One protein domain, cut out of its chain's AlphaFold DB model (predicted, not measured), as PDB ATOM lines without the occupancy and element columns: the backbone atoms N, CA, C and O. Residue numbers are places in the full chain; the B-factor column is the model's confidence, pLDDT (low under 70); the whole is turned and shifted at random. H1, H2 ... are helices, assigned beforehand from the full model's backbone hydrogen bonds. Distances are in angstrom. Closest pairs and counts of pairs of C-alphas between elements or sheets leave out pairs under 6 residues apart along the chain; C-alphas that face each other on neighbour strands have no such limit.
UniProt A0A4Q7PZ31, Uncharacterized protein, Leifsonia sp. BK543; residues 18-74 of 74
ATOM      1  N   ASP A  18     111.335 100.022 146.910       94.25
ATOM      2  CA  ASP A  18     112.651 100.337 147.476       94.25
ATOM      3  C   ASP A  18     112.524 101.066 148.825       94.25
ATOM      4  O   ASP A  18     113.260 100.752 149.763       94.25
ATOM      5  N   GLN A  19     111.557 101.979 148.959       95.12
ATOM      6  CA  GLN A  19     111.260 102.650 150.225       95.12
ATOM      7  C   GLN A  19     110.789 101.663 151.303       95.12
ATOM      8  O   GLN A  19     111.313 101.705 152.416       95.12
ATOM      9  N   HIS A  20     109.864 100.745 150.993       95.62
ATOM     10  CA  HIS A  20     109.418  99.726 151.954       95.62
ATOM     11  C   HIS A  20     110.568  98.811 152.402       95.62
ATOM     12  O   HIS A  20     110.670  98.497 153.587       95.62
ATOM     13  N   LEU A  21     111.475  98.427 151.495       96.00
ATOM     14  CA  LEU A  21     112.660  97.634 151.848       96.00
ATOM     15  C   LEU A  21     113.584  98.399 152.808       96.00
ATOM     16  O   LEU A  21     114.070  97.831 153.786       96.00
ATOM     17  N   VAL A  22     113.820  99.688 152.550       96.69
ATOM     18  CA  VAL A  22     114.642 100.542 153.421       96.69
ATOM     19  C   VAL A  22     114.006 100.703 154.801       96.69
ATOM     20  O   VAL A  22     114.704 100.563 155.802       96.69
ATOM     21  N   LEU A  23     112.695 100.945 154.867       96.62
ATOM     22  CA  LEU A  23     111.960 101.042 156.130       96.62
ATOM     23  C   LEU A  23     112.019  99.727 156.916       96.62
ATOM     24  O   LEU A  23     112.326  99.745 158.107       96.62
ATOM     25  N   ALA A  24     111.833  98.586 156.247       96.69
ATOM     26  CA  ALA A  24     111.909  97.278 156.891       96.69
ATOM     27  C   ALA A  24     113.291  97.036 157.512       96.69
ATOM     28  O   ALA A  24     113.380  96.581 158.649       96.69
ATOM     29  N   ALA A  25     114.372  97.410 156.818       97.06
ATOM     30  CA  ALA A  25     115.728  97.310 157.357       97.06
ATOM     31  C   ALA A  25     115.952  98.202 158.593       97.06
ATOM     32  O   ALA A  25     116.801  97.890 159.423       97.06
ATOM     33  N   GLN A  26     115.174  99.276 158.742       97.19
ATOM     34  CA  GLN A  26     115.203 100.177 159.899       97.19
ATOM     35  C   GLN A  26     114.286  99.731 161.048       97.19
ATOM     36  O   GLN A  26     114.179 100.442 162.044       97.19
ATOM     37  N   GLY A  27     113.615  98.582 160.936       95.81
ATOM     38  CA  GLY A  27     112.680  98.118 161.962       95.81
ATOM     39  C   GLY A  27     111.213  98.460 161.691       95.81
ATOM     40  O   GLY A  27     110.356  98.124 162.505       95.81
ATOM     41  N   ILE A  28     110.905  99.126 160.576       95.69
ATOM     42  CA  ILE A  28     109.572  99.659 160.277       95.69
ATOM     43  C   ILE A  28     108.946  98.852 159.137       95.69
ATOM     44  O   ILE A  28     109.327  98.996 157.979       95.69
ATOM     45  N   VAL A  29     107.948  98.023 159.447       92.19
ATOM     46  CA  VAL A  29     107.173  97.293 158.433       92.19
ATOM     47  C   VAL A  29     105.802  97.941 158.286       92.19
ATOM     48  O   VAL A  29     104.989  97.901 159.204       92.19
ATOM     49  N   THR A  30     105.556  98.536 157.120       87.62
ATOM     50  CA  THR A  30     104.233  99.004 156.688       87.62
ATOM     51  C   THR A  30     103.865  98.311 155.381       87.62
ATOM     52  O   THR A  30     104.693  98.222 154.468       87.62
ATOM     53  N   LEU A  31     102.629  97.811 155.324       86.31
ATOM     54  CA  LEU A  31     102.012  97.215 154.137       86.31
ATOM     55  C   LEU A  31     101.082  98.206 153.422       86.31
ATOM     56  O   LEU A  31     100.390  97.829 152.481       86.31
ATOM     57  N   ASP A  32     101.063  99.475 153.842       84.94
ATOM     58  CA  ASP A  32     100.186 100.479 153.248       84.94
ATOM     59  C   ASP A  32     100.499 100.650 151.758       84.94
ATOM     60  O   ASP A  32     101.573 101.109 151.362       84.94
ATOM     61  N   GLY A  33      99.538 100.276 150.913       82.62
ATOM     62  CA  GLY A  33      99.685 100.320 149.464       82.62
ATOM     63  C   GLY A  33     100.468  99.158 148.844       82.62
ATOM     64  O   GLY A  33     100.835  99.244 147.667       82.62
ATOM     65  N   LEU A  34     100.707  98.095 149.614       89.50
ATOM     66  CA  LEU A  34     101.126  96.777 149.150       89.50
ATOM     67  C   LEU A  34      99.929  95.828 149.259       89.50
ATOM     68  O   LEU A  34      99.775  95.116 150.242       89.50
ATOM     69  N   ASP A  35      99.085  95.817 148.230       87.00
ATOM     70  CA  ASP A  35      97.796  95.105 148.262       87.00
ATOM     71  C   ASP A  35      97.915  93.572 148.086       87.00
ATOM     72  O   ASP A  35      96.901  92.892 147.946       87.00
ATOM     73  N   ASP A  36      99.135  93.025 148.043       90.44
ATOM     74  CA  ASP A  36      99.391  91.591 147.855       90.44
ATOM     75  C   ASP A  36     100.197  91.017 149.031       90.44
ATOM     76  O   ASP A  36     101.312  91.458 149.319       90.44
ATOM     77  N   ASP A  37      99.654  89.990 149.685       91.25
ATOM     78  CA  ASP A  37     100.234  89.389 150.894       91.25
ATOM     79  C   ASP A  37     101.637  88.798 150.669       91.25
ATOM     80  O   ASP A  37     102.416  88.639 151.610       91.25
ATOM     81  N   ARG A  38     102.033  88.518 149.416       94.12
ATOM     82  CA  ARG A  38     103.385  88.026 149.090       94.12
ATOM     83  C   ARG A  38     104.477  89.060 149.385       94.12
ATOM     84  O   ARG A  38     105.652  88.689 149.442       94.12
ATOM     85  N   TRP A  39     104.131  90.333 149.595       94.69
ATOM     86  CA  TRP A  39     105.080  91.362 150.031       94.69
ATOM     87  C   TRP A  39     105.522  91.196 151.489       94.69
ATOM     88  O   TRP A  39     106.682  91.464 151.810       94.69
ATOM     89  N   GLU A  40     104.638  90.724 152.367       94.31
ATOM     90  CA  GLU A  40     104.908  90.578 153.799       94.31
ATOM     91  C   GLU A  40     106.135  89.692 154.105       94.31
ATOM     92  O   GLU A  40     107.053  90.169 154.782       94.31
ATOM     93  N   PRO A  41     106.259  88.449 153.589       95.31
ATOM     94  CA  PRO A  41     107.414  87.602 153.892       95.31
ATOM     95  C   PRO A  41     108.740  88.187 153.385       95.31
ATOM     96  O   PRO A  41     109.786  87.960 154.003       95.31
ATOM     97  N   LEU A  42     108.717  88.972 152.301       95.38
ATOM     98  CA  LEU A  42     109.889  89.699 151.809       95.38
ATOM     99  C   LEU A  42     110.345  90.761 152.814       95.38
ATOM    100  O   LEU A  42     111.518  90.788 153.195       95.38
ATOM    101  N   LEU A  43     109.415  91.595 153.280       96.12
ATOM    102  CA  LEU A  43     109.697  92.660 154.243       96.12
ATOM    103  C   LEU A  43     110.122  92.105 155.602       96.12
ATOM    104  O   LEU A  43     111.095  92.587 156.178       96.12
ATOM    105  N   LEU A  44     109.479  91.040 156.083       96.25
ATOM    106  CA  LEU A  44     109.879  90.362 157.318       96.25
ATOM    107  C   LEU A  44     111.280  89.746 157.213       96.25
ATOM    108  O   LEU A  44     112.029  89.737 158.192       96.25
ATOM    109  N   GLY A  45     111.663  89.242 156.037       96.25
ATOM    110  CA  GLY A  45     113.021  88.763 155.786       96.25
ATOM    111  C   GLY A  45     114.064  89.872 155.934       96.25
ATOM    112  O   GLY A  45     115.095  89.664 156.576       96.25
ATOM    113  N   VAL A  46     113.778  91.052 155.378       97.00
ATOM    114  CA  VAL A  46     114.636  92.240 155.491       97.00
ATOM    115  C   VAL A  46     114.690  92.743 156.933       97.00
ATOM    116  O   VAL A  46     115.784  92.966 157.444       97.00
ATOM    117  N   LEU A  47     113.540  92.836 157.609       97.38
ATOM    118  CA  LEU A  47     113.427  93.230 159.015       97.38
ATOM    119  C   LEU A  47     114.316  92.370 159.915       97.38
ATOM    120  O   LEU A  47     115.116  92.894 160.683       97.38
ATOM    121  N   LYS A  48     114.218  91.041 159.786       96.50
ATOM    122  CA  LYS A  48     115.020  90.092 160.576       96.50
ATOM    123  C   LYS A  48     116.524  90.267 160.365       96.50
ATOM    124  O   LYS A  48     117.294  89.998 161.279       96.50
ATOM    125  N   ARG A  49     116.944  90.675 159.162       95.88
ATOM    126  CA  ARG A  49     118.355  90.937 158.841       95.88
ATOM    127  C   ARG A  49     118.815  92.343 159.230       95.88
ATOM    128  O   ARG A  49     120.012  92.531 159.407       95.88
ATOM    129  N   GLY A  50     117.910  93.320 159.296       96.62
ATOM    130  CA  GLY A  50     118.241  94.735 159.499       96.62
ATOM    131  C   GLY A  50     119.006  95.379 158.333       96.62
ATOM    132  O   GLY A  50     119.586  96.449 158.485       96.62
ATOM    133  N   VAL A  51     119.060  94.733 157.163       96.88
ATOM    134  CA  VAL A  51     119.779  95.238 155.982       96.88
ATOM    135  C   VAL A  51     119.117  94.765 154.691       96.88
ATOM    136  O   VAL A  51     118.710  93.607 154.572       96.88
ATOM    137  N   VAL A  52     119.039  95.658 153.700       97.12
ATOM    138  CA  VAL A  52     118.566  95.330 152.348       97.12
ATOM    139  C   VAL A  52     119.701  94.703 151.546       97.12
ATOM    140  O   VAL A  52     120.733  95.331 151.307       97.12
ATOM    141  N   THR A  53     119.496  93.482 151.067       96.38
ATOM    142  CA  THR A  53     120.477  92.774 150.240       96.38
ATOM    143  C   THR A  53     120.158  92.897 148.743       96.38
ATOM    144  O   THR A  53     119.014  93.158 148.353       96.38
ATOM    145  N   PRO A  54     121.132  92.640 147.847       97.12
ATOM    146  CA  PRO A  54     120.847  92.508 146.417       97.12
ATOM    147  C   PRO A  54     119.830  91.402 146.097       97.12
ATOM    148  O   PRO A  54     119.126  91.491 145.090       97.12
ATOM    149  N   ALA A  55     119.745  90.358 146.931       96.38
ATOM    150  CA  ALA A  55     118.762  89.291 146.768       96.38
ATOM    151  C   ALA A  55     117.334  89.800 147.015       96.38
ATOM    152  O   ALA A  55     116.453  89.503 146.211       96.38
ATOM    153  N   ASP A  56     117.136  90.641 148.034       96.19
ATOM    154  CA  ASP A  56     115.838  91.256 148.343       96.19
ATOM    155  C   ASP A  56     115.343  92.116 147.179       96.19
ATOM    156  O   ASP A  56     114.210  91.967 146.727       96.19
ATOM    157  N   LYS A  57     116.228  92.939 146.601       95.69
ATOM    158  CA  LYS A  57     115.903  93.763 145.424       95.69
ATOM    159  C   LYS A  57     115.509  92.924 144.209       95.69
ATOM    160  O   LYS A  57     114.573  93.272 143.488       95.69
ATOM    161  N   ARG A  58     116.210  91.811 143.959       97.31
ATOM    162  CA  ARG A  58     115.865  90.890 142.862       97.31
ATOM    163  C   ARG A  58     114.514  90.221 143.094       97.31
ATOM    164  O   ARG A  58     113.717  90.173 142.162       97.31
ATOM    165  N   ALA A  59     114.259  89.746 144.310       96.69
ATOM    166  CA  ALA A  59     113.004  89.095 144.663       96.69
ATOM    167  C   ALA A  59     111.818  90.070 144.577       96.69
ATOM    168  O   ALA A  59     110.819  89.764 143.934       96.69
ATOM    169  N   ALA A  60     111.976  91.286 145.098       95.94
ATOM    170  CA  ALA A  60     110.998  92.361 144.982       95.94
ATOM    171  C   ALA A  60     110.695  92.733 143.519       95.94
ATOM    172  O   ALA A  60     109.535  92.862 143.121       95.94
ATOM    173  N   LYS A  61     111.730  92.849 142.675       96.25
ATOM    174  CA  LYS A  61     111.563  93.094 141.234       96.25
ATOM    175  C   LYS A  61     110.813  91.951 140.542       96.25
ATOM    176  O   LYS A  61     109.980  92.224 139.678       96.25
ATOM    177  N   ALA A  62     111.125  90.705 140.897       96.44
ATOM    178  CA  ALA A  62     110.475  89.523 140.340       96.44
ATOM    179  C   ALA A  62     108.993  89.467 140.728       96.44
ATOM    180  O   ALA A  62     108.158  89.350 139.838       96.44
ATOM    181  N   LEU A  63     108.668  89.666 142.011       95.56
ATOM    182  CA  LEU A  63     107.285  89.707 142.489       95.56
ATOM    183  C   LEU A  63     106.484  90.813 141.794       95.56
ATOM    184  O   LEU A  63     105.410  90.556 141.263       95.56
ATOM    185  N   ARG A  64     107.033  92.029 141.687       94.69
ATOM    186  CA  ARG A  64     106.371  93.127 140.963       94.69
ATOM    187  C   ARG A  64     106.071  92.772 139.507       94.69
ATOM    188  O   ARG A  64     105.014  93.125 138.993       94.69
ATOM    189  N   LYS A  65     107.028  92.131 138.827       94.31
ATOM    190  CA  LYS A  65     106.862  91.697 137.437       94.31
ATOM    191  C   LYS A  65     105.763  90.637 137.335       94.31
ATOM    192  O   LYS A  65     104.883  90.794 136.501       94.31
ATOM    193  N   GLN A  66     105.786  89.638 138.213       94.69
ATOM    194  CA  GLN A  66     104.771  88.592 138.281       94.69
ATOM    195  C   GLN A  66     103.364  89.180 138.478       94.69
ATOM    196  O   GLN A  66     102.464  88.854 137.718       94.69
ATOM    197  N   LEU A  67     103.194  90.121 139.411       92.44
ATOM    198  CA  LEU A  67     101.917  90.814 139.635       92.44
ATOM    199  C   LEU A  67     101.424  91.577 138.398       92.44
ATOM    200  O   LEU A  67     100.228  91.624 138.119       92.44
ATOM    201  N   ALA A  68     102.343  92.196 137.654       91.31
ATOM    202  CA  ALA A  68     102.012  92.900 136.419       91.31
ATOM    203  C   ALA A  68     101.577  91.947 135.304       91.31
ATOM    204  O   ALA A  68     100.639  92.263 134.575       91.31
ATOM    205  N   GLU A  69     102.225  90.791 135.190       92.19
ATOM    206  CA  GLU A  69     101.870  89.752 134.221       92.19
ATOM    207  C   GLU A  69     100.528  89.094 134.568       92.19
ATOM    208  O   GLU A  69      99.664  89.005 133.700       92.19
ATOM    209  N   GLU A  70     100.313  88.730 135.838       90.06
ATOM    210  CA  GLU A  70      99.043  88.180 136.344       90.06
ATOM    211  C   GLU A  70      97.868  89.122 136.044       90.06
ATOM    212  O   GLU A  70      96.797  88.669 135.650       90.06
ATOM    213  N   ARG A  71      98.076  90.440 136.153       84.69
ATOM    214  CA  ARG A  71      97.041  91.444 135.876       84.69
ATOM    215  C   ARG A  71      96.842  91.750 134.394       84.69
ATOM    216  O   ARG A  71      95.759  92.170 134.015       84.69
ATOM    217  N   ALA A  72      97.875  91.604 133.569       84.06
ATOM    218  CA  ALA A  72      97.754  91.784 132.121       84.06
ATOM    219  C   ALA A  72      97.083  90.579 131.438       84.06
ATOM    220  O   ALA A  72      96.570  90.721 130.330       84.06
ATOM    221  N   GLY A  73      97.123  89.406 132.079       76.12
ATOM    222  CA  GLY A  73      96.469  88.180 131.619       76.12
ATOM    223  C   GLY A  73      95.081  87.912 132.216       76.12
ATOM    224  O   GLY A  73      94.473  86.914 131.830       76.12
ATOM    225  N   ALA A  74      94.607  88.755 133.141       57.47
ATOM    226  CA  ALA A  74      93.275  88.702 133.754       57.47
ATOM    227  C   ALA A  74      92.312  89.685 133.074       57.47
ATOM    228  O   ALA A  74      91.123  89.323 132.929       57.47
TER     229      ALA A  74
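Overview. This is residues 18 to 74 of the 74 residues of an uncharacterized protein of Leifsonia sp. BK543 (UniProt A0A4Q7PZ31). A helical hairpin of H2 and the longer H3 has the short helix H1 packed steeply on H2, and residues 68 to 74, of which 68 to 72 belong to H3, stick out as an arm. A long loop, residues 26 to 38, leads from the end of H1 to the beginning of H2. The printed part has 57 residues with three named helices, H1, H2 and H3 in that order, no named strand, and the class all helix. It is compact, with a radius of gyration of the C-alphas of 11.5 A, yet elongated in outline, spanning 36 by 23 by 16 A.

Arrangement. H1, residues 18 to 25, touches H2, residues 39 to 49; their closest C-alphas, those of Ala 24 and Leu 47, are 4.8 A apart. They run the same way at a steep tilt of 46 degrees. H2 and H3, residues 54 to 72, form a helical hairpin, running opposite ways at a shallow tilt of 4 degrees. H3 touches H2 with residues 56 to 60 alone, and their closest C-alphas, those of Leu 42 and Asp 56, are 7.1 A apart. H1 and H3 are close but not clearly touching, with the C-alphas of Asp 18 and Lys 57 closest at 7.6 A. In H1, H2 and H3 every O i to N i+4 pair is within hydrogen-bond range.

Along the chain. H1 begins at C-alpha 18 (112.651, 100.337, 147.476) and is 10.8 A long from first to last C-alpha. H2 begins at C-alpha 39 (105.080, 91.362, 150.031) and measures 15.9 A. H3 measures 27.2 A and ends at C-alpha 72 (97.754, 91.784, 132.121).

Size, cuts and confidence. The two C-alphas farthest apart, those of Gly 50 and Ala 74, are 36.4 A apart. The printed part has no cut. The link from H1 to H2 is long, and that from H2 to H3 is tight. The mean pLDDT of the printed part is 93.0, and residue 74, the chain's last, is under 70.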